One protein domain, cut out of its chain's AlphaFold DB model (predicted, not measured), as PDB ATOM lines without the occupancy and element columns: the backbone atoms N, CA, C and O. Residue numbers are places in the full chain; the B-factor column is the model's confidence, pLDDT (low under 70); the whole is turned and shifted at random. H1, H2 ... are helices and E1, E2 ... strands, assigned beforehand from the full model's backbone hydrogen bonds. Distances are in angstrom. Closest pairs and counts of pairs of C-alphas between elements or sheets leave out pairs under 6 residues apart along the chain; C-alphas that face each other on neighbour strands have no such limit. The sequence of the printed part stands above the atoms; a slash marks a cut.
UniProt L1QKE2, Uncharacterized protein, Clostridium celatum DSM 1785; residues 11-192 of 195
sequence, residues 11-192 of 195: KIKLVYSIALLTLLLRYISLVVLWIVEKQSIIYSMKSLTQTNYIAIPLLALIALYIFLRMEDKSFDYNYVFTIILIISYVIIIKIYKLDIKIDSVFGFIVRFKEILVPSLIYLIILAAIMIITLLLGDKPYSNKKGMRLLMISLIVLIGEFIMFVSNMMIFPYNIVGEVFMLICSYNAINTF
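This is residues 11 to 192 of the 195 residues of an uncharacterized protein of Clostridium celatum DSM 1785 (UniProt L1QKE2). Six long helices, H1, H3, H4, H5, H6 and H7, stand roughly alongside one another in an elongated up-and-down bundle, each running against the one before it in the chain, with H3 in the middle. At one end, beside residues 30 to 35 of H1, sit a small strand hairpin, E1 and E2, and the short helix H2. The printed part has 182 residues, with seven named helices and two named strands in the order H1 H2 H3 H4 E1 E2 H5 H6 H7; the sheet is E1 - E2, antiparallel, and the class is mostly helix. The whole is compact, with a radius of gyration of the C-alphas of 16.7 A, and spans 53 by 31 by 28 A.

E1, residues 98 to 103, and E2, residues 107 to 112, form an antiparallel hairpin at 150 degrees, with N 101 and O 109 2.8 A apart and N 107 and O 103 3.1 A apart, within hydrogen-bond range. H1, residues 11 to 35, comes closest to E2 at Trp 34 and Gly 107, C-alphas 4.8 A apart. H2, residues 39 to 45, and H1 are a helical hairpin and only just touch, with 3 pairs of C-alphas within 8 A, the closest those of Ser 29 and Met 45 at 6.1 A. H2 and E1 are near each other, with 5 pairs of C-alphas within 10 A. The hub is H3, residues 52 to 67, which touches H1 at a shallow tilt of 32 degrees, only just short of steep, opposite ways, the closest C-alphas being those of Ala 19 and Ala 55 at 4.7 A. H3 and H4, residues 76 to 95, touch as a helical hairpin, closest at the C-alphas of Ile 54 and Leu 85, 5.7 A. H3 touches H5, residues 116 to 137, the same way at a shallow tilt of 6 degrees, closest at the C-alphas of Pro 57 and Leu 126, 6.5 A. With residues 60 to 67 alone, H3 touches residues 144 to 150 of H6, residues 144 to 165, closest at the C-alphas of Phe 67 and Gly 146, 5.8 A. H6 and H7, residues 175 to 190, touch as a helical hairpin, the C-alphas of Leu 157 and Gly 177 being 4.0 A apart. H7 also touches H3, closest at the C-alphas of Ala 63 and Ser 185, 5.1 A. H1 and H5 are apart. Each O i to N i+4 pair is within hydrogen-bond range in H1, H2, H4, H5, H6 and H7, and 11 of 12 in H3.

H1 begins at C-alpha 11, (-22.836, 1.498, -23.413), and is 36.7 A long. H6 is 31.3 A, H5 30.5 A, H4 29.1 A, H7 22.6 A and H3 21.7 A long, the last ending at C-alpha 67, (-13.281, -9.101, -30.354). H7 ends at C-alpha 190, (-7.837, -2.930, -23.344).

The two C-alphas farthest apart, those of Lys 38 and Pro 140, are 55.0 A from each other. The printed part has no cut and no long link. The mean pLDDT of the printed part is 89.8, and residues 70 to 73 are under 70.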
ATOM      1  N   LYS A  11     -21.946   2.670 -23.441       85.38
ATOM      2  CA  LYS A  11     -22.836   1.498 -23.413       85.38
ATOM      3  C   LYS A  11     -22.125   0.226 -22.926       85.38
ATOM      4  O   LYS A  11     -22.566  -0.412 -21.975       85.38
ATOM      5  N   ILE A  12     -20.972  -0.086 -23.522       87.88
ATOM      6  CA  ILE A  12     -20.154  -1.258 -23.167       87.88
ATOM      7  C   ILE A  12     -19.662  -1.145 -21.725       87.88
ATOM      8  O   ILE A  12     -19.751  -2.097 -20.953       87.88
ATOM      9  N   LYS A  13     -19.189   0.048 -21.344       86.56
ATOM     10  CA  LYS A  13     -18.690   0.317 -19.995       86.56
ATOM     11  C   LYS A  13     -19.751   0.065 -18.928       86.56
ATOM     12  O   LYS A  13     -19.430  -0.514 -17.895       86.56
ATOM     13  N   LEU A  14     -20.990   0.482 -19.180       88.75
ATOM     14  CA  LEU A  14     -22.096   0.286 -18.251       88.75
ATOM     15  C   LEU A  14     -22.352  -1.209 -18.026       88.75
ATOM     16  O   LEU A  14     -22.263  -1.663 -16.888       88.75
ATOM     17  N   VAL A  15     -22.579  -1.990 -19.084       91.38
ATOM     18  CA  VAL A  15     -22.880  -3.430 -18.939       91.38
ATOM     19  C   VAL A  15     -21.701  -4.196 -18.334       91.38
ATOM     20  O   VAL A  15     -21.891  -5.028 -17.449       91.38
ATOM     21  N   TYR A  16     -20.470  -3.859 -18.719       92.06
ATOM     22  CA  TYR A  16     -19.277  -4.440 -18.108       92.06
ATOM     23  C   TYR A  16     -19.144  -4.108 -16.620       92.06
ATOM     24  O   TYR A  16     -18.820  -4.979 -15.814       92.06
ATOM     25  N   SER A  17     -19.418  -2.858 -16.232       90.44
ATOM     26  CA  SER A  17     -19.385  -2.460 -14.824       90.44
ATOM     27  C   SER A  17     -20.435  -3.198 -13.997       90.44
ATOM     28  O   SER A  17     -20.120  -3.612 -12.885       90.44
ATOM     29  N   ILE A  18     -21.628  -3.443 -14.557       91.38
ATOM     30  CA  ILE A  18     -22.662  -4.269 -13.924       91.38
ATOM     31  C   ILE A  18     -22.132  -5.688 -13.716       91.38
ATOM     32  O   ILE A  18     -22.131  -6.160 -12.585       91.38
ATOM     33  N   ALA A  19     -21.616  -6.340 -14.763       93.94
ATOM     34  CA  ALA A  19     -21.116  -7.713 -14.672       93.94
ATOM     35  C   ALA A  19     -19.997  -7.864 -13.624       93.94
ATOM     36  O   ALA A  19     -20.009  -8.793 -12.816       93.94
ATOM     37  N   LEU A  20     -19.057  -6.917 -13.585       93.81
ATOM     38  CA  LEU A  20     -17.995  -6.920 -12.583       93.81
ATOM     39  C   LEU A  20     -18.504  -6.618 -11.170       93.81
ATOM     40  O   LEU A  20     -18.047  -7.256 -10.227       93.81
ATOM     41  N   LEU A  21     -19.443  -5.684 -11.001       93.44
ATOM     42  CA  LEU A  21     -20.049  -5.407  -9.696       93.44
ATOM     43  C   LEU A  21     -20.800  -6.637  -9.172       93.44
ATOM     44  O   LEU A  21     -20.691  -6.971  -7.995       93.44
ATOM     45  N   THR A  22     -21.487  -7.362 -10.053       93.75
ATOM     46  CA  THR A  22     -22.133  -8.637  -9.736       93.75
ATOM     47  C   THR A  22     -21.121  -9.692  -9.262       93.75
ATOM     48  O   THR A  22     -21.348 -10.315  -8.228       93.75
ATOM     49  N   LEU A  23     -19.973  -9.853  -9.937       93.88
ATOM     50  CA  LEU A  23     -18.909 -10.760  -9.467       93.88
ATOM     51  C   LEU A  23     -18.268 -10.302  -8.155       93.88
ATOM     52  O   LEU A  23     -17.973 -11.130  -7.301       93.88
ATOM     53  N   LEU A  24     -18.074  -8.998  -7.962       93.62
ATOM     54  CA  LEU A  24     -17.541  -8.466  -6.708       93.62
ATOM     55  C   LEU A  24     -18.468  -8.783  -5.534       93.62
ATOM     56  O   LEU A  24     -17.999  -9.275  -4.512       93.62
ATOM     57  N   LEU A  25     -19.777  -8.570  -5.697       93.62
ATOM     58  CA  LEU A  25     -20.771  -8.953  -4.692       93.62
ATOM     59  C   LEU A  25     -20.708 -10.452  -4.385       93.62
ATOM     60  O   LEU A  25     -20.801 -10.841  -3.220       93.62
ATOM     61  N   ARG A  26     -20.479 -11.291  -5.402       94.12
ATOM     62  CA  ARG A  26     -20.266 -12.724  -5.204       94.12
ATOM     63  C   ARG A  26     -19.043 -13.015  -4.351       94.12
ATOM     64  O   ARG A  26     -19.169 -13.740  -3.372       94.12
ATOM     65  N   TYR A  27     -17.883 -12.468  -4.695       93.06
ATOM     66  CA  TYR A  27     -16.656 -12.748  -3.949       93.06
ATOM     67  C   TYR A  27     -16.743 -12.235  -2.512       93.06
ATOM     68  O   TYR A  27     -16.348 -12.952  -1.597       93.06
ATOM     69  N   ILE A  28     -17.363 -11.070  -2.291       92.88
ATOM     70  CA  ILE A  28     -17.675 -10.583  -0.940       92.88
ATOM     71  C   ILE A  28     -18.566 -11.590  -0.207       92.88
ATOM     72  O   ILE A  28     -18.266 -11.942   0.930       92.88
ATOM     73  N   SER A  29     -19.623 -12.102  -0.851       91.94
ATOM     74  CA  SER A  29     -20.490 -13.104  -0.225       91.94
ATOM     75  C   SER A  29     -19.724 -14.379   0.134       91.94
ATOM     76  O   SER A  29     -19.849 -14.849   1.256       91.94
ATOM     77  N   LEU A  30     -18.859 -14.892  -0.748       91.56
ATOM     78  CA  LEU A  30     -18.065 -16.096  -0.481       91.56
ATOM     79  C   LEU A  30     -17.108 -15.899   0.703       91.56
ATOM     80  O   LEU A  30     -17.018 -16.771   1.560       91.56
ATOM     81  N   VAL A  31     -16.457 -14.736   0.801       91.38
ATOM     82  CA  VAL A  31     -15.595 -14.398   1.946       91.38
ATOM     83  C   VAL A  31     -16.404 -14.313   3.244       91.38
ATOM     84  O   VAL A  31     -15.969 -14.822   4.274       91.38
ATOM     85  N   VAL A  32     -17.604 -13.725   3.206       90.69
ATOM     86  CA  VAL A  32     -18.503 -13.681   4.371       90.69
ATOM     87  C   VAL A  32     -18.926 -15.087   4.791       90.69
ATOM     88  O   VAL A  32     -18.914 -15.368   5.980       90.69
ATOM     89  N   LEU A  33     -19.267 -15.976   3.853       88.56
ATOM     90  CA  LEU A  33     -19.637 -17.364   4.165       88.56
ATOM     91  C   LEU A  33     -18.481 -18.180   4.760       88.56
ATOM     92  O   LEU A  33     -18.727 -19.139   5.489       88.56
ATOM     93  N   TRP A  34     -17.243 -17.801   4.450       86.69
ATOM     94  CA  TRP A  34     -16.054 -18.430   5.010       86.69
ATOM     95  C   TRP A  34     -15.749 -17.956   6.439       86.69
ATOM     96  O   TRP A  34     -15.355 -18.762   7.272       86.69
ATOM     97  N   ILE A  35     -15.957 -16.668   6.741       87.88
ATOM     98  CA  ILE A  35     -15.596 -16.061   8.040       87.88
ATOM     99  C   ILE A  35     -16.756 -16.083   9.046       87.88
ATOM    100  O   ILE A  35     -16.550 -16.235  10.248       87.88
ATOM    101  N   VAL A  36     -17.983 -15.839   8.584       85.12
ATOM    102  CA  VAL A  36     -19.135 -15.561   9.449       85.12
ATOM    103  C   VAL A  36     -19.958 -16.823   9.653       85.12
ATOM    104  O   VAL A  36     -20.720 -17.232   8.783       85.12
ATOM    105  N   GLU A  37     -19.908 -17.371  10.864       77.31
ATOM    106  CA  GLU A  37     -20.637 -18.594  11.230       77.31
ATOM    107  C   GLU A  37     -22.099 -18.356  11.655       77.31
ATOM    108  O   GLU A  37     -22.792 -19.245  12.155       77.31
ATOM    109  N   LYS A  38     -22.621 -17.140  11.450       83.62
ATOM    110  CA  LYS A  38     -24.000 -16.792  11.808       83.62
ATOM    111  C   LYS A  38     -24.972 -17.165  10.689       83.62
ATOM    112  O   LYS A  38     -25.070 -16.470   9.676       83.62
ATOM    113  N   GLN A  39     -25.788 -18.191  10.937       81.06
ATOM    114  CA  GLN A  39     -26.768 -18.718   9.979       81.06
ATOM    115  C   GLN A  39     -27.680 -17.643   9.364       81.06
ATOM    116  O   GLN A  39     -27.916 -17.666   8.159       81.06
ATOM    117  N   SER A  40     -28.153 -16.662  10.141       85.50
ATOM    118  CA  SER A  40     -29.048 -15.614   9.622       85.50
ATOM    119  C   SER A  40     -28.418 -14.796   8.486       85.50
ATOM    120  O   SER A  40     -29.089 -14.489   7.507       85.50
ATOM    121  N   ILE A  41     -27.124 -14.471   8.597       84.88
ATOM    122  CA  ILE A  41     -26.389 -13.696   7.586       84.88
ATOM    123  C   ILE A  41     -26.190 -14.554   6.333       84.88
ATOM    124  O   ILE A  41     -26.423 -14.090   5.215       84.88
ATOM    125  N   ILE A  42     -25.844 -15.828   6.518       86.19
ATOM    126  CA  ILE A  42     -25.655 -16.789   5.426       86.19
ATOM    127  C   ILE A  42     -26.953 -16.959   4.625       86.19
ATOM    128  O   ILE A  42     -26.932 -16.920   3.395       86.19
ATOM    129  N   TYR A  43     -28.102 -17.070   5.298       86.50
ATOM    130  CA  TYR A  43     -29.403 -17.191   4.635       86.50
ATOM    131  C   TYR A  43     -29.760 -15.982   3.764       86.50
ATOM    132  O   TYR A  43     -30.358 -16.171   2.705       86.50
ATOM    133  N   SER A  44     -29.385 -14.766   4.170       86.31
ATOM    134  CA  SER A  44     -29.591 -13.554   3.365       86.31
ATOM    135  C   SER A  44     -28.627 -13.463   2.179       86.31
ATOM    136  O   SER A  44     -29.009 -12.980   1.116       86.31
ATOM    137  N   MET A  45     -27.392 -13.951   2.338       87.38
ATOM    138  CA  MET A  45     -26.334 -13.841   1.324       87.38
ATOM    139  C   MET A  45     -26.306 -15.005   0.326       87.38
ATOM    140  O   MET A  45     -25.686 -14.884  -0.730       87.38
ATOM    141  N   LYS A  46     -26.978 -16.128   0.612       89.50
ATOM    142  CA  LYS A  46     -26.871 -17.361  -0.187       89.50
ATOM    143  C   LYS A  46     -27.183 -17.172  -1.670       89.50
ATOM    144  O   LYS A  46     -26.534 -17.795  -2.504       89.50
ATOM    145  N   SER A  47     -28.129 -16.300  -2.019       90.25
ATOM    146  CA  SER A  47     -28.450 -16.007  -3.419       90.25
ATOM    147  C   SER A  47     -27.262 -15.363  -4.135       90.25
ATOM    148  O   SER A  47     -26.904 -15.798  -5.222       90.25
ATOM    149  N   LEU A  48     -26.573 -14.413  -3.495       92.44
ATOM    150  CA  LEU A  48     -25.432 -13.696  -4.074       92.44
ATOM    151  C   LEU A  48     -24.283 -14.626  -4.491       92.44
ATOM    152  O   LEU A  48     -23.585 -14.331  -5.465       92.44
ATOM    153  N   THR A  49     -24.143 -15.784  -3.836       91.38
ATOM    154  CA  THR A  49     -23.116 -16.791  -4.160       91.38
ATOM    155  C   THR A  49     -23.261 -17.384  -5.568       91.38
ATOM    156  O   THR A  49     -22.270 -17.832  -6.141       91.38
ATOM    157  N   GLN A  50     -24.468 -17.353  -6.148       91.69
ATOM    158  CA  GLN A  50     -24.786 -17.939  -7.460       91.69
ATOM    159  C   GLN A  50     -24.860 -16.893  -8.581       91.69
ATOM    160  O   GLN A  50     -25.320 -17.164  -9.687       91.69
ATOM    161  N   THR A  51     -24.419 -15.663  -8.335       93.12
ATOM    162  CA  THR A  51     -24.514 -14.588  -9.337       93.12
ATOM    163  C   THR A  51     -23.544 -14.748 -10.522       93.12
ATOM    164  O   THR A  51     -23.671 -14.043 -11.528       93.12
ATOM    165  N   ASN A  52     -22.627 -15.722 -10.477       92.69
ATOM    166  CA  ASN A  52     -21.797 -16.121 -11.621       92.69
ATOM    167  C   ASN A  52     -22.609 -16.669 -12.800       92.69
ATOM    168  O   ASN A  52     -22.189 -16.485 -13.945       92.69
ATOM    169  N   TYR A  53     -23.786 -17.249 -12.535       92.00
ATOM    170  CA  TYR A  53     -24.724 -17.687 -13.569       92.00
ATOM    171  C   TYR A  53     -25.156 -16.538 -14.497       92.00
ATOM    172  O   TYR A  53     -25.503 -16.784 -15.648       92.00
ATOM    173  N   ILE A  54     -25.085 -15.282 -14.033       93.56
ATOM    174  CA  ILE A  54     -25.339 -14.086 -14.849       93.56
ATOM    175  C   ILE A  54     -24.030 -13.473 -15.343       93.56
ATOM    176  O   ILE A  54     -23.859 -13.202 -16.533       93.56
ATOM    177  N   ALA A  55     -23.113 -13.201 -14.416       94.44
ATOM    178  CA  ALA A  55     -21.999 -12.311 -14.700       94.44
ATOM    179  C   ALA A  55     -20.996 -12.903 -15.695       94.44
ATOM    180  O   ALA A  55     -20.472 -12.179 -16.538       94.44
ATOM    181  N   ILE A  56     -20.753 -14.214 -15.643       95.75
ATOM    182  CA  ILE A  56     -19.779 -14.859 -16.526       95.75
ATOM    183  C   ILE A  56     -20.269 -14.922 -17.982       95.75
ATOM    184  O   ILE A  56     -19.520 -14.479 -18.857       95.75
ATOM    185  N   PRO A  57     -21.514 -15.355 -18.279       95.38
ATOM    186  CA  PRO A  57     -22.069 -15.245 -19.627       95.38
ATOM    187  C   PRO A  57     -22.061 -13.811 -20.159       95.38
ATOM    188  O   PRO A  57     -21.732 -13.596 -21.324       95.38
ATOM    189  N   LEU A  58     -22.344 -12.816 -19.310       95.00
ATOM    190  CA  LEU A  58     -22.250 -11.407 -19.698       95.00
ATOM    191  C   LEU A  58     -20.834 -11.002 -20.101       95.00
ATOM    192  O   LEU A  58     -20.650 -10.403 -21.158       95.00
ATOM    193  N   LEU A  59     -19.826 -11.340 -19.295       96.06
ATOM    194  CA  LEU A  59     -18.430 -11.056 -19.634       96.06
ATOM    195  C   LEU A  59     -18.010 -11.739 -20.938       96.06
ATOM    196  O   LEU A  59     -17.295 -11.131 -21.736       96.06
ATOM    197  N   ALA A  60     -18.482 -12.964 -21.181       96.50
ATOM    198  CA  ALA A  60     -18.224 -13.686 -22.421       96.50
ATOM    199  C   ALA A  60     -18.863 -13.000 -23.637       96.50
ATOM    200  O   ALA A  60     -18.181 -12.795 -24.639       96.50
ATOM    201  N   LEU A  61     -20.127 -12.573 -23.539       94.94
ATOM    202  CA  LEU A  61     -20.820 -11.833 -24.601       94.94
ATOM    203  C   LEU A  61     -20.165 -10.476 -24.890       94.94
ATOM    204  O   LEU A  61     -19.979 -10.112 -26.052       94.94
ATOM    205  N   ILE A  62     -19.747  -9.752 -23.847       93.44
ATOM    206  CA  ILE A  62     -19.016  -8.486 -23.990       93.44
ATOM    207  C   ILE A  62     -17.686  -8.720 -24.710       93.44
ATOM    208  O   ILE A  62     -17.378  -8.017 -25.672       93.44
ATOM    209  N   ALA A  63     -16.900  -9.707 -24.268       94.88
ATOM    210  CA  ALA A  63     -15.622 -10.037 -24.892       94.88
ATOM    211  C   ALA A  63     -15.808 -10.454 -26.358       94.88
ATOM    212  O   ALA A  63     -15.085  -9.965 -27.225       94.88
ATOM    213  N   LEU A  64     -16.817 -11.282 -26.642       94.50
ATOM    214  CA  LEU A  64     -17.184 -11.702 -27.991       94.50
ATOM    215  C   LEU A  64     -17.512 -10.498 -28.881       94.50
ATOM    216  O   LEU A  64     -16.934 -10.357 -29.955       94.50
ATOM    217  N   TYR A  65     -18.392  -9.604 -28.425       91.88
ATOM    218  CA  TYR A  65     -18.773  -8.405 -29.173       91.88
ATOM    219  C   TYR A  65     -17.558  -7.528 -29.504       91.88
ATOM    220  O   TYR A  65     -17.384  -7.111 -30.652       91.88
ATOM    221  N   ILE A  66     -16.694  -7.277 -28.514       91.56
ATOM    222  CA  ILE A  66     -15.502  -6.440 -28.692       91.56
ATOM    223  C   ILE A  66     -14.510  -7.102 -29.656       91.56
ATOM    224  O   ILE A  66     -13.997  -6.451 -30.566       91.56
ATOM    225  N   PHE A  67     -14.235  -8.399 -29.497       92.50
ATOM    226  CA  PHE A  67     -13.281  -9.101 -30.354       92.50
ATOM    227  C   PHE A  67     -13.775  -9.294 -31.781       92.50
ATOM    228  O   PHE A  67     -12.957  -9.286 -32.696       92.50
ATOM    229  N   LEU A  68     -15.084  -9.392 -31.999       89.56
ATOM    230  CA  LEU A  68     -15.655  -9.383 -33.340       89.56
ATOM    231  C   LEU A  68     -15.598  -8.013 -34.016       89.56
ATOM    232  O   LEU A  68     -15.941  -7.942 -35.189       89.56
ATOM    233  N   ARG A  69     -15.172  -6.949 -33.318       81.81
ATOM    234  CA  ARG A  69     -15.111  -5.578 -33.846       81.81
ATOM    235  C   ARG A  69     -16.394  -5.189 -34.577       81.81
ATOM    236  O   ARG A  69     -16.352  -4.641 -35.673       81.81
ATOM    237  N   MET A  70     -17.543  -5.506 -33.982       68.25
ATOM    238  CA  MET A  70     -18.845  -5.183 -34.565       68.25
ATOM    239  C   MET A  70     -19.159  -3.688 -34.399       68.25
ATOM    240  O   MET A  70     -20.183  -3.339 -33.823       68.25
ATOM    241  N   GLU A  71     -18.264  -2.807 -34.856       62.03
ATOM    242  CA  GLU A  71     -18.402  -1.348 -34.746       62.03
ATOM    243  C   GLU A  71     -19.665  -0.851 -35.470       62.03
ATOM    244  O   GLU A  71     -20.311   0.084 -35.003       62.03
ATOM    245  N   ASP A  72     -20.081  -1.560 -36.525       60.41
ATOM    246  CA  ASP A  72     -21.263  -1.233 -37.330       60.41
ATOM    247  C   ASP A  72     -22.584  -1.712 -36.700       60.41
ATOM    248  O   ASP A  72     -23.659  -1.228 -37.055       60.41
ATOM    249  N   LYS A  73     -22.541  -2.685 -35.773       67.88
ATOM    250  CA  LYS A  73     -23.747  -3.219 -35.118       67.88
ATOM    251  C   LYS A  73     -23.906  -2.628 -33.731       67.88
ATOM    252  O   LYS A  73     -22.978  -2.635 -32.921       67.88
ATOM    253  N   SER A  74     -25.116  -2.177 -33.416       77.50
ATOM    254  CA  SER A  74     -25.376  -1.581 -32.114       77.50
ATOM    255  C   SER A  74     -25.170  -2.594 -30.982       77.50
ATOM    256  O   SER A  74     -25.514  -3.774 -31.070       77.50
ATOM    257  N   PHE A  75     -24.622  -2.111 -29.869       83.38
ATOM    258  CA  PHE A  75     -24.459  -2.899 -28.647       83.38
ATOM    259  C   PHE A  75     -25.805  -3.225 -27.960       83.38
ATOM    260  O   PHE A  75     -25.830  -3.852 -26.904       83.38
ATOM    261  N   ASP A  76     -26.937  -2.819 -28.543       85.00
ATOM    262  CA  ASP A  76     -28.264  -2.927 -27.932       85.00
ATOM    263  C   ASP A  76     -28.687  -4.387 -27.712       85.00
ATOM    264  O   ASP A  76     -29.327  -4.699 -26.708       85.00
ATOM    265  N   TYR A  77     -28.224  -5.317 -28.553       84.38
ATOM    266  CA  TYR A  77     -28.447  -6.749 -28.340       84.38
ATOM    267  C   TYR A  77     -27.877  -7.244 -27.000       84.38
ATOM    268  O   TYR A  77     -28.522  -8.037 -26.317       84.38
ATOM    269  N   ASN A  78     -26.712  -6.742 -26.566       87.69
ATOM    270  CA  ASN A  78     -26.119  -7.132 -25.279       87.69
ATOM    271  C   ASN A  78     -26.957  -6.645 -24.086       87.69
ATOM    272  O   ASN A  78     -27.009  -7.321 -23.059       87.69
ATOM    273  N   TYR A  79     -27.658  -5.514 -24.215       88.56
ATOM    274  CA  TYR A  79     -28.603  -5.060 -23.191       88.56
ATOM    275  C   TYR A  79     -29.801  -5.997 -23.068       88.56
ATOM    276  O   TYR A  79     -30.168  -6.370 -21.954       88.56
ATOM    277  N   VAL A  80     -30.366  -6.428 -24.199       89.94
ATOM    278  CA  VAL A  80     -31.469  -7.401 -24.214       89.94
ATOM    279  C   VAL A  80     -31.032  -8.707 -23.545       89.94
ATOM    280  O   VAL A  80     -31.714  -9.186 -22.642       89.94
ATOM    281  N   PHE A  81     -29.847  -9.227 -23.888       89.38
ATOM    282  CA  PHE A  81     -29.287 -10.411 -23.224       89.38
ATOM    283  C   PHE A  81     -29.065 -10.206 -21.722       89.38
ATOM    284  O   PHE A  81     -29.321 -11.118 -20.941       89.38
ATOM    285  N   THR A  82     -28.648  -9.011 -21.296       90.75
ATOM    286  CA  THR A  82     -28.487  -8.687 -19.870       90.75
ATOM    287  C   THR A  82     -29.804  -8.799 -19.114       90.75
ATOM    288  O   THR A  82     -29.855  -9.437 -18.064       90.75
ATOM    289  N   ILE A  83     -30.880  -8.234 -19.663       92.94
ATOM    290  CA  ILE A  83     -32.213  -8.299 -19.057       92.94
ATOM    291  C   ILE A  83     -32.693  -9.754 -18.982       92.94
ATOM    292  O   ILE A  83     -33.141 -10.193 -17.923       92.94
ATOM    293  N   ILE A  84     -32.538 -10.520 -20.067       93.12
ATOM    294  CA  ILE A  84     -32.919 -11.940 -20.117       93.12
ATOM    295  C   ILE A  84     -32.161 -12.748 -19.058       93.12
ATOM    296  O   ILE A  84     -32.782 -13.504 -18.312       93.12
ATOM    297  N   LEU A  85     -30.841 -12.566 -18.942       92.81
ATOM    298  CA  LEU A  85     -30.028 -13.285 -17.958       92.81
ATOM    299  C   LEU A  85     -30.452 -12.951 -16.522       92.81
ATOM    300  O   LEU A  85     -30.629 -13.865 -15.718       92.81
ATOM    301  N   ILE A  86     -30.701 -11.675 -16.209       93.12
ATOM    302  CA  ILE A  86     -31.172 -11.258 -14.878       93.12
ATOM    303  C   ILE A  86     -32.533 -11.885 -14.552       93.12
ATOM    304  O   ILE A  86     -32.701 -12.455 -13.474       93.12
ATOM    305  N   ILE A  87     -33.495 -11.822 -15.479       94.44
ATOM    306  CA  ILE A  87     -34.826 -12.416 -15.287       94.44
ATOM    307  C   ILE A  87     -34.709 -13.931 -15.095       94.44
ATOM    308  O   ILE A  87     -35.270 -14.474 -14.142       94.44
ATOM    309  N   SER A  88     -33.938 -14.608 -15.952       92.06
ATOM    310  CA  SER A  88     -33.741 -16.059 -15.881       92.06
ATOM    311  C   SER A  88     -33.150 -16.490 -14.538       92.06
ATOM    312  O   SER A  88     -33.619 -17.450 -13.936       92.06
ATOM    313  N   TYR A  89     -32.199 -15.728 -14.004       92.62
ATOM    314  CA  TYR A  89     -31.598 -15.990 -12.706       92.62
ATOM    315  C   TYR A  89     -32.584 -15.826 -11.547       92.62
ATOM    316  O   TYR A  89     -32.635 -16.678 -10.659       92.62
ATOM    317  N   VAL A  90     -33.402 -14.767 -11.561       93.44
ATOM    318  CA  VAL A  90     -34.443 -14.571 -10.539       93.44
ATOM    319  C   VAL A  90     -35.442 -15.729 -10.561       93.44
ATOM    320  O   VAL A  90     -35.845 -16.208  -9.500       93.44
ATOM    321  N   ILE A  91     -35.812 -16.210 -11.751       93.31
ATOM    322  CA  ILE A  91     -36.684 -17.379 -11.919       93.31
ATOM    323  C   ILE A  91     -36.007 -18.638 -11.362       93.31
ATOM    324  O   ILE A  91     -36.609 -19.332 -10.542       93.31
ATOM    325  N   ILE A  92     -34.749 -18.901 -11.736       91.94
ATOM    326  CA  ILE A  92     -33.988 -20.072 -11.277       91.94
ATOM    327  C   ILE A  92     -33.888 -20.091  -9.749       91.94
ATOM    328  O   ILE A  92     -34.187 -21.113  -9.145       91.94
ATOM    329  N   ILE A  93     -33.547 -18.976  -9.098       91.88
ATOM    330  CA  ILE A  93     -33.450 -18.924  -7.629       91.88
ATOM    331  C   ILE A  93     -34.800 -19.142  -6.937       91.88
ATOM    332  O   ILE A  93     -34.843 -19.708  -5.843       91.88
ATOM    333  N   LYS A  94     -35.906 -18.688  -7.537       91.19
ATOM    334  CA  LYS A  94     -37.245 -18.890  -6.965       91.19
ATOM    335  C   LYS A  94     -37.718 -20.336  -7.084       91.19
ATOM    336  O   LYS A  94     -38.346 -20.836  -6.155       91.19
ATOM    337  N   ILE A  95     -37.433 -20.986  -8.212       92.00
ATOM    338  CA  ILE A  95     -37.850 -22.368  -8.485       92.00
ATOM    339  C   ILE A  95     -36.933 -23.356  -7.753       92.00
ATOM    340  O   ILE A  95     -37.404 -24.230  -7.026       92.00
ATOM    341  N   TYR A  96     -35.619 -23.196  -7.906       89.56
ATOM    342  CA  TYR A  96     -34.620 -24.121  -7.383       89.56
ATOM    343  C   TYR A  96     -34.096 -23.637  -6.035       89.56
ATOM    344  O   TYR A  96     -33.327 -22.680  -5.931       89.56
ATOM    345  N   LYS A  97     -34.501 -24.335  -4.970       88.25
ATOM    346  CA  LYS A  97     -34.091 -24.006  -3.601       88.25
ATOM    347  C   LYS A  97     -32.578 -24.165  -3.426       88.25
ATOM    348  O   LYS A  97     -31.990 -25.164  -3.838       88.25
ATOM    349  N   LEU A  98     -31.978 -23.187  -2.751       89.75
ATOM    350  CA  LEU A  98     -30.578 -23.212  -2.331       89.75
ATOM    351  C   LEU A  98     -30.439 -23.912  -0.978       89.75
ATOM    352  O   LEU A  98     -31.096 -23.509  -0.010       89.75
ATOM    353  N   ASP A  99     -29.570 -24.915  -0.949       87.50
ATOM    354  CA  ASP A  99     -29.160 -25.696   0.212       87.50
ATOM    355  C   ASP A  99     -27.791 -25.224   0.726       87.50
ATOM    356  O   ASP A  99     -26.968 -24.708  -0.039       87.50
ATOM    357  N   ILE A 100     -27.569 -25.378   2.029       87.69
ATOM    358  CA  ILE A 100     -26.364 -24.926   2.727       87.69
ATOM    359  C   ILE A 100     -25.725 -26.142   3.392       87.69
ATOM    360  O   ILE A 100     -26.326 -26.768   4.261       87.69
ATOM    361  N   LYS A 101     -24.489 -26.449   3.007       86.62
ATOM    362  CA  LYS A 101     -23.668 -27.505   3.605       86.62
ATOM    363  C   LYS A 101     -22.503 -26.882   4.360       86.62
ATOM    364  O   LYS A 101     -21.989 -25.850   3.944       86.62
ATOM    365  N   ILE A 102     -22.100 -27.508   5.458       84.44
ATOM    366  CA  ILE A 102     -20.943 -27.083   6.249       84.44
ATOM    367  C   ILE A 102     -19.766 -27.972   5.863       84.44
ATOM    368  O   ILE A 102     -19.903 -29.194   5.834       84.44
ATOM    369  N   ASP A 103     -18.637 -27.348   5.563       85.31
ATOM    370  CA  ASP A 103     -17.380 -27.998   5.224       85.31
ATOM    371  C   ASP A 103     -16.276 -27.536   6.182       85.31
ATOM    372  O   ASP A 103     -16.211 -26.363   6.551       85.31
ATOM    373  N   SER A 104     -15.404 -28.459   6.592       80.94
ATOM    374  CA  SER A 104     -14.345 -28.180   7.570       80.94
ATOM    375  C   SER A 104     -13.250 -27.250   7.050       80.94
ATOM    376  O   SER A 104     -12.547 -26.642   7.848       80.94
ATOM    377  N   VAL A 105     -13.072 -27.155   5.729       83.75
ATOM    378  CA  VAL A 105     -12.017 -26.357   5.088       83.75
ATOM    379  C   VAL A 105     -12.589 -25.059   4.522       83.75
ATOM    380  O   VAL A 105     -11.997 -23.990   4.677       83.75
ATOM    381  N   PHE A 106     -13.748 -25.142   3.870       80.19
ATOM    382  CA  PHE A 106     -14.328 -24.032   3.111       80.19
ATOM    383  C   PHE A 106     -15.485 -23.313   3.819       80.19
ATOM    384  O   PHE A 106     -16.040 -22.366   3.260       80.19
ATOM    385  N   GLY A 107     -15.840 -23.714   5.043       84.88
ATOM    386  CA  GLY A 107     -16.930 -23.107   5.805       84.88
ATOM    387  C   GLY A 107     -18.296 -23.440   5.202       84.88
ATOM    388  O   GLY A 107     -18.582 -24.592   4.871       84.88
ATOM    389  N   PHE A 108     -19.172 -22.445   5.059       85.88
ATOM    390  CA  PHE A 108     -20.506 -22.666   4.500       85.88
ATOM    391  C   PHE A 108     -20.482 -22.703   2.968       85.88
ATOM    392  O   PHE A 108     -20.206 -21.707   2.304       85.88
ATOM    393  N   ILE A 109     -20.867 -23.843   2.398       87.44
ATOM    394  CA  ILE A 109     -21.001 -24.056   0.958       87.44
ATOM    395  C   ILE A 109     -22.480 -24.012   0.573       87.44
ATOM    396  O   ILE A 109     -23.295 -24.815   1.026       87.44
ATOM    397  N   VAL A 110     -22.820 -23.101  -0.333       89.06
ATOM    398  CA  VAL A 110     -24.164 -22.966  -0.917       89.06
ATOM    399  C   VAL A 110     -24.230 -23.637  -2.282       89.06
ATOM    400  O   VAL A 110     -23.423 -23.327  -3.163       89.06
ATOM    401  N   ARG A 111     -25.232 -24.500  -2.486       87.75
ATOM    402  CA  ARG A 111     -25.527 -25.149  -3.776       87.75
ATOM    403  C   ARG A 111     -27.028 -25.219  -4.030       87.75
ATOM    404  O   ARG A 111     -27.828 -25.169  -3.102       87.75
ATOM    405  N   PHE A 112     -27.430 -25.369  -5.287       88.50
ATOM    406  CA  PHE A 112     -28.808 -25.747  -5.601       88.50
ATOM    407  C   PHE A 112     -29.083 -27.167  -5.099       88.50
ATOM    408  O   PHE A 112     -28.273 -28.065  -5.325       88.50
ATOM    409  N   LYS A 113     -30.234 -27.374  -4.447       86.81
ATOM    410  CA  LYS A 113     -30.673 -28.708  -4.009       86.81
ATOM    411  C   LYS A 113     -30.829 -29.653  -5.205       86.81
ATOM    412  O   LYS A 113     -30.366 -30.787  -5.169       86.81
ATOM    413  N   GLU A 114     -31.425 -29.150  -6.279       88.31
ATOM    414  CA  GLU A 114     -31.526 -29.820  -7.577       88.31
ATOM    415  C   GLU A 114     -30.562 -29.151  -8.556       88.31
ATOM    416  O   GLU A 114     -30.924 -28.249  -9.309       88.31
ATOM    417  N   ILE A 115     -29.292 -29.550  -8.493       87.62
ATOM    418  CA  ILE A 115     -28.213 -28.843  -9.192       87.62
ATOM    419  C   ILE A 115     -28.209 -29.059 -10.706       87.62
ATOM    420  O   ILE A 115     -27.755 -28.184 -11.441       87.62
ATOM    421  N   LEU A 116     -28.724 -30.198 -11.176       89.44
ATOM    422  CA  LEU A 116     -28.591 -30.642 -12.564       89.44
ATOM    423  C   LEU A 116     -29.226 -29.667 -13.558       89.44
ATOM    424  O   LEU A 116     -28.560 -29.238 -14.495       89.44
ATOM    425  N   VAL A 117     -30.488 -29.280 -13.355       90.81
ATOM    426  CA  VAL A 117     -31.212 -28.463 -14.342       90.81
ATOM    427  C   VAL A 117     -30.628 -27.047 -14.471       90.81
ATOM    428  O   VAL A 117     -30.296 -26.665 -15.596       90.81
ATOM    429  N   PRO A 118     -30.402 -26.281 -13.379       91.62
ATOM    430  CA  PRO A 118     -29.728 -24.982 -13.468       91.62
ATOM    431  C   PRO A 118     -28.348 -25.076 -14.126       91.62
ATOM    432  O   PRO A 118     -27.977 -24.225 -14.935       91.62
ATOM    433  N   SER A 119     -27.612 -26.146 -13.818       91.31
ATOM    434  CA  SER A 119     -26.280 -26.399 -14.364       91.31
ATOM    435  C   SER A 119     -26.301 -26.646 -15.872       91.31
ATOM    436  O   SER A 119     -25.487 -26.082 -16.599       91.31
ATOM    437  N   LEU A 120     -27.247 -27.447 -16.367       92.00
ATOM    438  CA  LEU A 120     -27.384 -27.720 -17.797       92.00
ATOM    439  C   LEU A 120     -27.795 -26.473 -18.579       92.00
ATOM    440  O   LEU A 120     -27.222 -26.209 -19.631       92.00
ATOM    441  N   ILE A 121     -28.725 -25.669 -18.053       92.31
ATOM    442  CA  ILE A 121     -29.109 -24.390 -18.672       92.31
ATOM    443  C   ILE A 121     -27.881 -23.484 -18.814       92.31
ATOM    444  O   ILE A 121     -27.633 -22.926 -19.883       92.31
ATOM    445  N   TYR A 122     -27.081 -23.374 -17.754       93.56
ATOM    446  CA  TYR A 122     -25.855 -22.584 -17.765       93.56
ATOM    447  C   TYR A 122     -24.831 -23.096 -18.786       93.56
ATOM    448  O   TYR A 122     -24.298 -22.313 -19.575       93.56
ATOM    449  N   LEU A 123     -24.606 -24.412 -18.828       94.81
ATOM    450  CA  LEU A 123     -23.720 -25.051 -19.800       94.81
ATOM    451  C   LEU A 123     -24.175 -24.820 -21.242       94.81
ATOM    452  O   LEU A 123     -23.337 -24.526 -22.090       94.81
ATOM    453  N   ILE A 124     -25.479 -24.895 -21.522       95.19
ATOM    454  CA  ILE A 124     -26.036 -24.619 -22.854       95.19
ATOM    455  C   ILE A 124     -25.725 -23.179 -23.277       95.19
ATOM    456  O   ILE A 124     -25.286 -22.957 -24.404       95.19
ATOM    457  N   ILE A 125     -25.900 -22.204 -22.378       95.56
ATOM    458  CA  ILE A 125     -25.594 -20.794 -22.663       95.56
ATOM    459  C   ILE A 125     -24.103 -20.622 -22.982       95.56
ATOM    460  O   ILE A 125     -23.756 -20.011 -23.994       95.56
ATOM    461  N   LEU A 126     -23.214 -21.182 -22.159       96.62
ATOM    462  CA  LEU A 126     -21.768 -21.093 -22.385       96.62
ATOM    463  C   LEU A 126     -21.332 -21.805 -23.670       96.62
ATOM    464  O   LEU A 126     -20.535 -21.258 -24.434       96.62
ATOM    465  N   ALA A 127     -21.876 -22.992 -23.937       96.75
ATOM    466  CA  ALA A 127     -21.598 -23.754 -25.147       96.75
ATOM    467  C   ALA A 127     -22.072 -23.007 -26.400       96.75
ATOM    468  O   ALA A 127     -21.340 -22.951 -27.386       96.75
ATOM    469  N   ALA A 128     -23.241 -22.359 -26.357       96.56
ATOM    470  CA  ALA A 128     -23.722 -21.527 -27.455       96.56
ATOM    471  C   ALA A 128     -22.759 -20.361 -27.741       96.56
ATOM    472  O   ALA A 128     -22.389 -20.136 -28.894       96.56
ATOM    473  N   ILE A 129     -22.281 -19.665 -26.703       96.44
ATOM    474  CA  ILE A 129     -21.285 -18.592 -26.859       96.44
ATOM    475  C   ILE A 129     -19.973 -19.150 -27.429       96.44
ATOM    476  O   ILE A 129     -19.376 -18.529 -28.311       96.44
ATOM    477  N   MET A 130     -19.534 -20.329 -26.983       97.06
ATOM    478  CA  MET A 130     -18.332 -20.993 -27.496       97.06
ATOM    479  C   MET A 130     -18.463 -21.347 -28.982       97.06
ATOM    480  O   MET A 130     -17.553 -21.051 -29.755       97.06
ATOM    481  N   ILE A 131     -19.601 -21.903 -29.404       96.44
ATOM    482  CA  ILE A 131     -19.878 -22.216 -30.813       96.44
ATOM    483  C   ILE A 131     -19.861 -20.937 -31.655       96.44
ATOM    484  O   ILE A 131     -19.200 -20.898 -32.690       96.44
ATOM    485  N   ILE A 132     -20.513 -19.860 -31.202       93.75
ATOM    486  CA  ILE A 132     -20.487 -18.568 -31.909       93.75
ATOM    487  C   ILE A 132     -19.052 -18.031 -32.002       93.75
ATOM    488  O   ILE A 132     -18.638 -17.540 -33.054       93.75
ATOM    489  N   THR A 133     -18.277 -18.154 -30.921       94.88
ATOM    490  CA  THR A 133     -16.863 -17.754 -30.881       94.88
ATOM    491  C   THR A 133     -16.042 -18.531 -31.909       94.88
ATOM    492  O   THR A 133     -15.214 -17.943 -32.600       94.88
ATOM    493  N   LEU A 134     -16.294 -19.832 -32.053       94.31
ATOM    494  CA  LEU A 134     -15.627 -20.687 -33.030       94.31
ATOM    495  C   LEU A 134     -16.014 -20.313 -34.466       94.31
ATOM    496  O   LEU A 134     -15.137 -20.053 -35.284       94.31
ATOM    497  N   LEU A 135     -17.312 -20.195 -34.760       92.69
ATOM    498  CA  LEU A 135     -17.821 -19.893 -36.105       92.69
ATOM    499  C   LEU A 135     -17.381 -18.519 -36.627       92.69
ATOM    500  O   LEU A 135     -17.169 -18.334 -37.827       92.69
ATOM    501  N   LEU A 136     -17.279 -17.532 -35.735       90.62
ATOM    502  CA  LEU A 136     -16.934 -16.157 -36.098       90.62
ATOM    503  C   LEU A 136     -15.455 -15.822 -35.849       90.62
ATOM    504  O   LEU A 136     -14.997 -14.749 -36.249       90.62
ATOM    505  N   GLY A 137     -14.697 -16.729 -35.227       87.62
ATOM    506  CA  GLY A 137     -13.296 -16.533 -34.858       87.62
ATOM    507  C   GLY A 137     -12.373 -16.294 -36.051       87.62
ATOM    508  O   GLY A 137     -11.481 -15.450 -35.964       87.62
ATOM    509  N   ASP A 138     -12.630 -16.950 -37.183       84.31
ATOM    510  CA  ASP A 138     -11.765 -16.889 -38.370       84.31
ATOM    511  C   ASP A 138     -12.086 -15.749 -39.340       84.31
ATOM    512  O   ASP A 138     -11.366 -15.535 -40.321       84.31
ATOM    513  N   LYS A 139     -13.144 -14.978 -39.068       86.62
ATOM    514  CA  LYS A 139     -13.543 -13.859 -39.924       86.62
ATOM    515  C   LYS A 139     -12.431 -12.799 -40.006       86.62
ATOM    516  O   LYS A 139     -11.769 -12.522 -39.008       86.62
ATOM    517  N   PRO A 140     -12.221 -12.165 -41.175       82.56
ATOM    518  CA  PRO A 140     -11.077 -11.274 -41.401       82.56
ATOM    519  C   PRO A 140     -11.109 -10.010 -40.534       82.56
ATOM    520  O   PRO A 140     -10.062  -9.456 -40.216       82.56
ATOM    521  N   TYR A 141     -12.303  -9.574 -40.128       82.62
ATOM    522  CA  TYR A 141     -12.507  -8.407 -39.274       82.62
ATOM    523  C   TYR A 141     -12.328  -8.705 -37.773       82.62
ATOM    524  O   TYR A 141     -12.270  -7.775 -36.970       82.62
ATOM    525  N   SER A 142     -12.233  -9.977 -37.369       87.75
ATOM    526  CA  SER A 142     -12.142 -10.355 -35.959       87.75
ATOM    527  C   SER A 142     -10.728 -10.142 -35.398       87.75
ATOM    528  O   SER A 142      -9.701 -10.275 -36.074       87.75
ATOM    529  N   ASN A 143     -10.642  -9.867 -34.100       90.94
ATOM    530  CA  ASN A 143      -9.401  -9.976 -33.352       90.94
ATOM    531  C   ASN A 143      -9.096 -11.457 -33.075       90.94
ATOM    532  O   ASN A 143      -9.434 -11.976 -32.011       90.94
ATOM    533  N   LYS A 144      -8.397 -12.120 -34.001       90.88
ATOM    534  CA  LYS A 144      -8.058 -13.553 -33.905       90.88
ATOM    535  C   LYS A 144      -7.387 -13.948 -32.585       90.88
ATOM    536  O   LYS A 144      -7.698 -14.998 -32.032       90.88
ATOM    537  N   LYS A 145      -6.479 -13.116 -32.054       91.44
ATOM    538  CA  LYS A 145      -5.813 -13.392 -30.765       91.44
ATOM    539  C   LYS A 145      -6.806 -13.336 -29.602       91.44
ATOM    540  O   LYS A 145      -6.796 -14.226 -28.759       91.44
ATOM    541  N   GLY A 146      -7.677 -12.326 -29.587       93.44
ATOM    542  CA  GLY A 146      -8.742 -12.193 -28.590       93.44
ATOM    543  C   GLY A 146      -9.764 -13.330 -28.660       93.44
ATOM    544  O   GLY A 146     -10.093 -13.921 -27.639       93.44
ATOM    545  N   MET A 147     -10.189 -13.709 -29.868       95.19
ATOM    546  CA  MET A 147     -11.122 -14.820 -30.086       95.19
ATOM    547  C   MET A 147     -10.551 -16.162 -29.603       95.19
ATOM    548  O   MET A 147     -11.259 -16.919 -28.946       95.19
ATOM    549  N   ARG A 148      -9.262 -16.439 -29.855       95.19
ATOM    550  CA  ARG A 148      -8.585 -17.630 -29.303       95.19
ATOM    551  C   ARG A 148      -8.527 -17.602 -27.780       95.19
ATOM    552  O   ARG A 148      -8.778 -18.625 -27.156       95.19
ATOM    553  N   LEU A 149      -8.228 -16.445 -27.185       96.50
ATOM    554  CA  LEU A 149      -8.231 -16.297 -25.730       96.50
ATOM    555  C   LEU A 149      -9.624 -16.576 -25.149       96.50
ATOM    556  O   LEU A 149      -9.730 -17.344 -24.201       96.50
ATOM    557  N   LEU A 150     -10.681 -16.021 -25.752       97.44
ATOM    558  CA  LEU A 150     -12.065 -16.272 -25.341       97.44
ATOM    559  C   LEU A 150     -12.430 -17.755 -25.452       97.44
ATOM    560  O   LEU A 150     -13.035 -18.304 -24.536       97.44
ATOM    561  N   MET A 151     -12.028 -18.415 -26.539       96.94
ATOM    562  CA  MET A 151     -12.246 -19.847 -26.728       96.94
ATOM    563  C   MET A 151     -11.559 -20.676 -25.636       96.94
ATOM    564  O   MET A 151     -12.202 -21.531 -25.036       96.94
ATOM    565  N   ILE A 152     -10.289 -20.390 -25.328       96.69
ATOM    566  CA  ILE A 152      -9.550 -21.072 -24.253       96.69
ATOM    567  C   ILE A 152     -10.240 -20.843 -22.903       96.69
ATOM    568  O   ILE A 152     -10.479 -21.803 -22.174       96.69
ATOM    569  N   SER A 153     -10.614 -19.600 -22.582       97.25
ATOM    570  CA  SER A 153     -11.304 -19.285 -21.328       97.25
ATOM    571  C   SER A 153     -12.645 -20.017 -21.201       97.25
ATOM    572  O   SER A 153     -12.954 -20.530 -20.129       97.25
ATOM    573  N   LEU A 154     -13.419 -20.124 -22.290       97.62
ATOM    574  CA  LEU A 154     -14.679 -20.873 -22.311       97.62
ATOM    575  C   LEU A 154     -14.463 -22.383 -22.150       97.62
ATOM    576  O   LEU A 154     -15.216 -23.008 -21.411       97.62
ATOM    577  N   ILE A 155     -13.432 -22.962 -22.773       96.81
ATOM    578  CA  ILE A 155     -13.093 -24.388 -22.613       96.81
ATOM    579  C   ILE A 155     -12.742 -24.697 -21.155       96.81
ATOM    580  O   ILE A 155     -13.275 -25.651 -20.592       96.81
ATOM    581  N   VAL A 156     -11.886 -23.880 -20.530       95.88
ATOM    582  CA  VAL A 156     -11.502 -24.056 -19.119       95.88
ATOM    583  C   VAL A 156     -12.731 -23.949 -18.216       95.88
ATOM    584  O   VAL A 156     -12.943 -24.811 -17.368       95.88
ATOM    585  N   LEU A 157     -13.574 -22.935 -18.431       95.56
ATOM    586  CA  LEU A 157     -14.791 -22.712 -17.652       95.56
ATOM    587  C   LEU A 157     -15.800 -23.863 -17.792       95.56
ATOM    588  O   LEU A 157     -16.322 -24.345 -16.790       95.56
ATOM    589  N   ILE A 158     -16.073 -24.316 -19.020       96.00
ATOM    590  CA  ILE A 158     -16.993 -25.430 -19.287       96.00
ATOM    591  C   ILE A 158     -16.440 -26.725 -18.688       96.00
ATOM    592  O   ILE A 158     -17.181 -27.449 -18.026       96.00
ATOM    593  N   GLY A 159     -15.147 -27.002 -18.872       94.12
ATOM    594  CA  GLY A 159     -14.489 -28.181 -18.310       94.12
ATOM    595  C   GLY A 159     -14.560 -28.212 -16.783       94.12
ATOM    596  O   GLY A 159     -14.986 -29.212 -16.207       94.12
ATOM    597  N   GLU A 160     -14.235 -27.096 -16.123       93.12
ATOM    598  CA  GLU A 160     -14.373 -26.954 -14.669       93.12
ATOM    599  C   GLU A 160     -15.829 -27.136 -14.220       93.12
ATOM    600  O   GLU A 160     -16.094 -27.801 -13.222       93.12
ATOM    601  N   PHE A 161     -16.795 -26.622 -14.986       91.19
ATOM    602  CA  PHE A 161     -18.215 -26.757 -14.664       91.19
ATOM    603  C   PHE A 161     -18.758 -28.178 -14.843       91.19
ATOM    604  O   PHE A 161     -19.567 -28.626 -14.036       91.19
ATOM    605  N   ILE A 162     -18.262 -28.940 -15.816       92.19
ATOM    606  CA  ILE A 162     -18.584 -30.368 -15.946       92.19
ATOM    607  C   ILE A 162     -17.990 -31.167 -14.775       92.19
ATOM    608  O   ILE A 162     -18.673 -32.018 -14.198       92.19
ATOM    609  N   MET A 163     -16.752 -30.866 -14.365       90.19
ATOM    610  CA  MET A 163     -16.148 -31.462 -13.162       90.19
ATOM    611  C   MET A 163     -16.944 -31.113 -11.895       90.19
ATOM    612  O   MET A 163     -17.144 -31.959 -11.024       90.19
ATOM    613  N   PHE A 164     -17.468 -29.887 -11.824       87.88
ATOM    614  CA  PHE A 164     -18.345 -29.440 -10.748       87.88
ATOM    615  C   PHE A 164     -19.647 -30.247 -10.679       87.88
ATOM    616  O   PHE A 164     -20.007 -30.759  -9.621       87.88
ATOM    617  N   VAL A 165     -20.331 -30.441 -11.806       87.75
ATOM    618  CA  VAL A 165     -21.580 -31.220 -11.851       87.75
ATOM    619  C   VAL A 165     -21.346 -32.709 -11.560       87.75
ATOM    620  O   VAL A 165     -22.170 -33.337 -10.900       87.75
ATOM    621  N   SER A 166     -20.216 -33.268 -11.999       85.06
ATOM    622  CA  SER A 166     -19.833 -34.671 -11.752       85.06
ATOM    623  C   SER A 166     -19.283 -34.938 -10.345       85.06
ATOM    624  O   SER A 166     -18.917 -36.068 -10.032       85.06
ATOM    625  N   ASN A 167     -19.252 -33.923  -9.475       82.62
ATOM    626  CA  ASN A 167     -18.745 -34.012  -8.105       82.62
ATOM    627  C   ASN A 167     -17.250 -34.386  -8.002       82.62
ATOM    628  O   ASN A 167     -16.793 -34.807  -6.944       82.62
ATOM    629  N   MET A 168     -16.478 -34.170  -9.073       79.62
ATOM    630  CA  MET A 168     -15.019 -34.360  -9.140       79.62
ATOM    631  C   MET A 168     -14.251 -33.062  -8.827       79.62
ATOM    632  O   MET A 168     -13.198 -32.773  -9.393       79.62
ATOM    633  N   MET A 169     -14.824 -32.220  -7.972       72.44
ATOM    634  CA  MET A 169     -14.362 -30.855  -7.741       72.44
ATOM    635  C   MET A 169     -13.029 -30.786  -7.003       72.44
ATOM    636  O   MET A 169     -12.898 -31.329  -5.911       72.44
ATOM    637  N   ILE A 170     -12.096 -29.996  -7.538       70.88
ATOM    638  CA  ILE A 170     -10.891 -29.559  -6.813       70.88
ATOM    639  C   ILE A 170     -11.243 -28.426  -5.830       70.88
ATOM    640  O   ILE A 170     -10.681 -28.340  -4.744       70.88
ATOM    641  N   PHE A 171     -12.194 -27.563  -6.206       79.06
ATOM    642  CA  PHE A 171     -12.650 -26.421  -5.413       79.06
ATOM    643  C   PHE A 171     -14.186 -26.425  -5.328       79.06
ATOM    644  O   PHE A 171     -14.840 -26.769  -6.315       79.06
ATOM    645  N   PRO A 172     -14.805 -26.013  -4.205       81.81
ATOM    646  CA  PRO A 172     -16.263 -26.034  -4.049       81.81
ATOM    647  C   PRO A 172     -17.022 -25.042  -4.943       81.81
ATOM    648  O   PRO A 172     -18.251 -25.035  -4.898       81.81
ATOM    649  N   TYR A 173     -16.310 -24.219  -5.719       86.56
ATOM    650  CA  TYR A 173     -16.821 -23.235  -6.670       86.56
ATOM    651  C   TYR A 173     -15.870 -23.125  -7.868       86.56
ATOM    652  O   TYR A 173     -14.668 -23.326  -7.721       86.56
ATOM    653  N   ASN A 174     -16.389 -22.727  -9.028       86.50
ATOM    654  CA  ASN A 174     -15.640 -22.674 -10.289       86.50
ATOM    655  C   ASN A 174     -14.773 -21.418 -10.417       86.50
ATOM    656  O   ASN A 174     -15.052 -20.534 -11.219       86.50
ATOM    657  N   ILE A 175     -13.764 -21.281  -9.567       89.75
ATOM    658  CA  ILE A 175     -12.977 -20.050  -9.488       89.75
ATOM    659  C   ILE A 175     -11.976 -19.956 -10.645       89.75
ATOM    660  O   ILE A 175     -11.706 -18.856 -11.130       89.75
ATOM    661  N   VAL A 176     -11.431 -21.081 -11.121       91.50
ATOM    662  CA  VAL A 176     -10.327 -21.058 -12.091       91.50
ATOM    663  C   VAL A 176     -10.804 -20.508 -13.433       91.50
ATOM    664  O   VAL A 176     -10.248 -19.532 -13.938       91.50
ATOM    665  N   GLY A 177     -11.872 -21.069 -13.996       91.88
ATOM    666  CA  GLY A 177     -12.455 -20.612 -15.253       91.88
ATOM    667  C   GLY A 177     -12.947 -19.167 -15.182       91.88
ATOM    668  O   GLY A 177     -12.823 -18.418 -16.153       91.88
ATOM    669  N   GLU A 178     -13.432 -18.724 -14.022       93.75
ATOM    670  CA  GLU A 178     -13.837 -17.333 -13.815       93.75
ATOM    671  C   GLU A 178     -12.660 -16.361 -13.891       93.75
ATOM    672  O   GLU A 178     -12.779 -15.309 -14.521       93.75
ATOM    673  N   VAL A 179     -11.507 -16.720 -13.321       94.50
ATOM    674  CA  VAL A 179     -10.275 -15.927 -13.439       94.50
ATOM    675  C   VAL A 179      -9.846 -15.819 -14.905       94.50
ATOM    676  O   VAL A 179      -9.562 -14.718 -15.380       94.50
ATOM    677  N   PHE A 180      -9.878 -16.921 -15.662       95.88
ATOM    678  CA  PHE A 180      -9.591 -16.899 -17.104       95.88
ATOM    679  C   PHE A 180     -10.571 -16.008 -17.885       95.88
ATOM    680  O   PHE A 180     -10.166 -15.300 -18.814       95.88
ATOM    681  N   MET A 181     -11.854 -16.003 -17.516       96.94
ATOM    682  CA  MET A 181     -12.862 -15.125 -18.117       96.94
ATOM    683  C   MET A 181     -12.665 -13.649 -17.748       96.94
ATOM    684  O   MET A 181     -12.824 -12.771 -18.602       96.94
ATOM    685  N   LEU A 182     -12.262 -13.351 -16.512       95.50
ATOM    686  CA  LEU A 182     -11.905 -11.999 -16.077       95.50
ATOM    687  C   LEU A 182     -10.691 -11.466 -16.845       95.50
ATOM    688  O   LEU A 182     -10.755 -10.368 -17.393       95.50
ATOM    689  N   ILE A 183      -9.624 -12.260 -16.970       94.94
ATOM    690  CA  ILE A 183      -8.437 -11.898 -17.762       94.94
ATOM    691  C   ILE A 183      -8.825 -11.646 -19.226       94.94
ATOM    692  O   ILE A 183      -8.420 -10.644 -19.819       94.94
ATOM    693  N   CYS A 184      -9.644 -12.525 -19.809       96.19
ATOM    694  CA  CYS A 184     -10.109 -12.391 -21.186       96.19
ATOM    695  C   CYS A 184     -10.921 -11.106 -21.406       96.19
ATOM    696  O   CYS A 184     -10.644 -10.338 -22.330       96.19
ATOM    697  N   SER A 185     -11.900 -10.841 -20.543       94.00
ATOM    698  CA  SER A 185     -12.757  -9.657 -20.643       94.00
ATOM    699  C   SER A 185     -12.001  -8.347 -20.374       94.00
ATOM    700  O   SER A 185     -12.230  -7.351 -21.063       94.00
ATOM    701  N   TYR A 186     -11.020  -8.358 -19.470       92.94
ATOM    702  CA  TYR A 186     -10.103  -7.236 -19.271       92.94
ATOM    703  C   TYR A 186      -9.263  -6.958 -20.528       92.94
ATOM    704  O   TYR A 186      -9.187  -5.815 -20.989       92.94
ATOM    705  N   ASN A 187      -8.702  -8.007 -21.139       92.12
ATOM    706  CA  ASN A 187      -7.977  -7.894 -22.405       92.12
ATOM    707  C   ASN A 187      -8.865  -7.350 -23.527       92.12
ATOM    708  O   ASN A 187      -8.392  -6.540 -24.322       92.12
ATOM    709  N   ALA A 188     -10.144  -7.736 -23.569       91.62
ATOM    710  CA  ALA A 188     -11.101  -7.194 -24.526       91.62
ATOM    711  C   ALA A 188     -11.223  -5.673 -24.394       91.62
ATOM    712  O   ALA A 188     -11.023  -4.954 -25.371       91.62
ATOM    713  N   ILE A 189     -11.437  -5.149 -23.188       89.06
ATOM    714  CA  ILE A 189     -11.564  -3.697 -22.980       89.06
ATOM    715  C   ILE A 189     -10.275  -2.945 -23.295       89.06
ATOM    716  O   ILE A 189     -10.322  -1.837 -23.831       89.06
ATOM    717  N   ASN A 190      -9.120  -3.545 -23.023       86.88
ATOM    718  CA  ASN A 190      -7.837  -2.930 -23.344       86.88
ATOM    719  C   ASN A 190      -7.574  -2.804 -24.854       86.88
ATOM    720  O   ASN A 190      -6.658  -2.082 -25.245       86.88
ATOM    721  N   THR A 191      -8.373  -3.447 -25.715       86.25
ATOM    722  CA  THR A 191      -8.259  -3.262 -27.172       86.25
ATOM    723  C   THR A 191      -8.710  -1.879 -27.648       86.25
ATOM    724  O   THR A 191      -8.263  -1.446 -28.711       86.25
ATOM    725  N   PHE A 192      -9.523  -1.154 -26.870       80.69
ATOM    726  CA  PHE A 192      -9.905   0.222 -27.190       80.69
ATOM    727  C   PHE A 192      -8.686   1.159 -27.063       80.69
ATOM    728  O   PHE A 192      -8.269   1.531 -25.960       80.69
TER     729      PHE A 192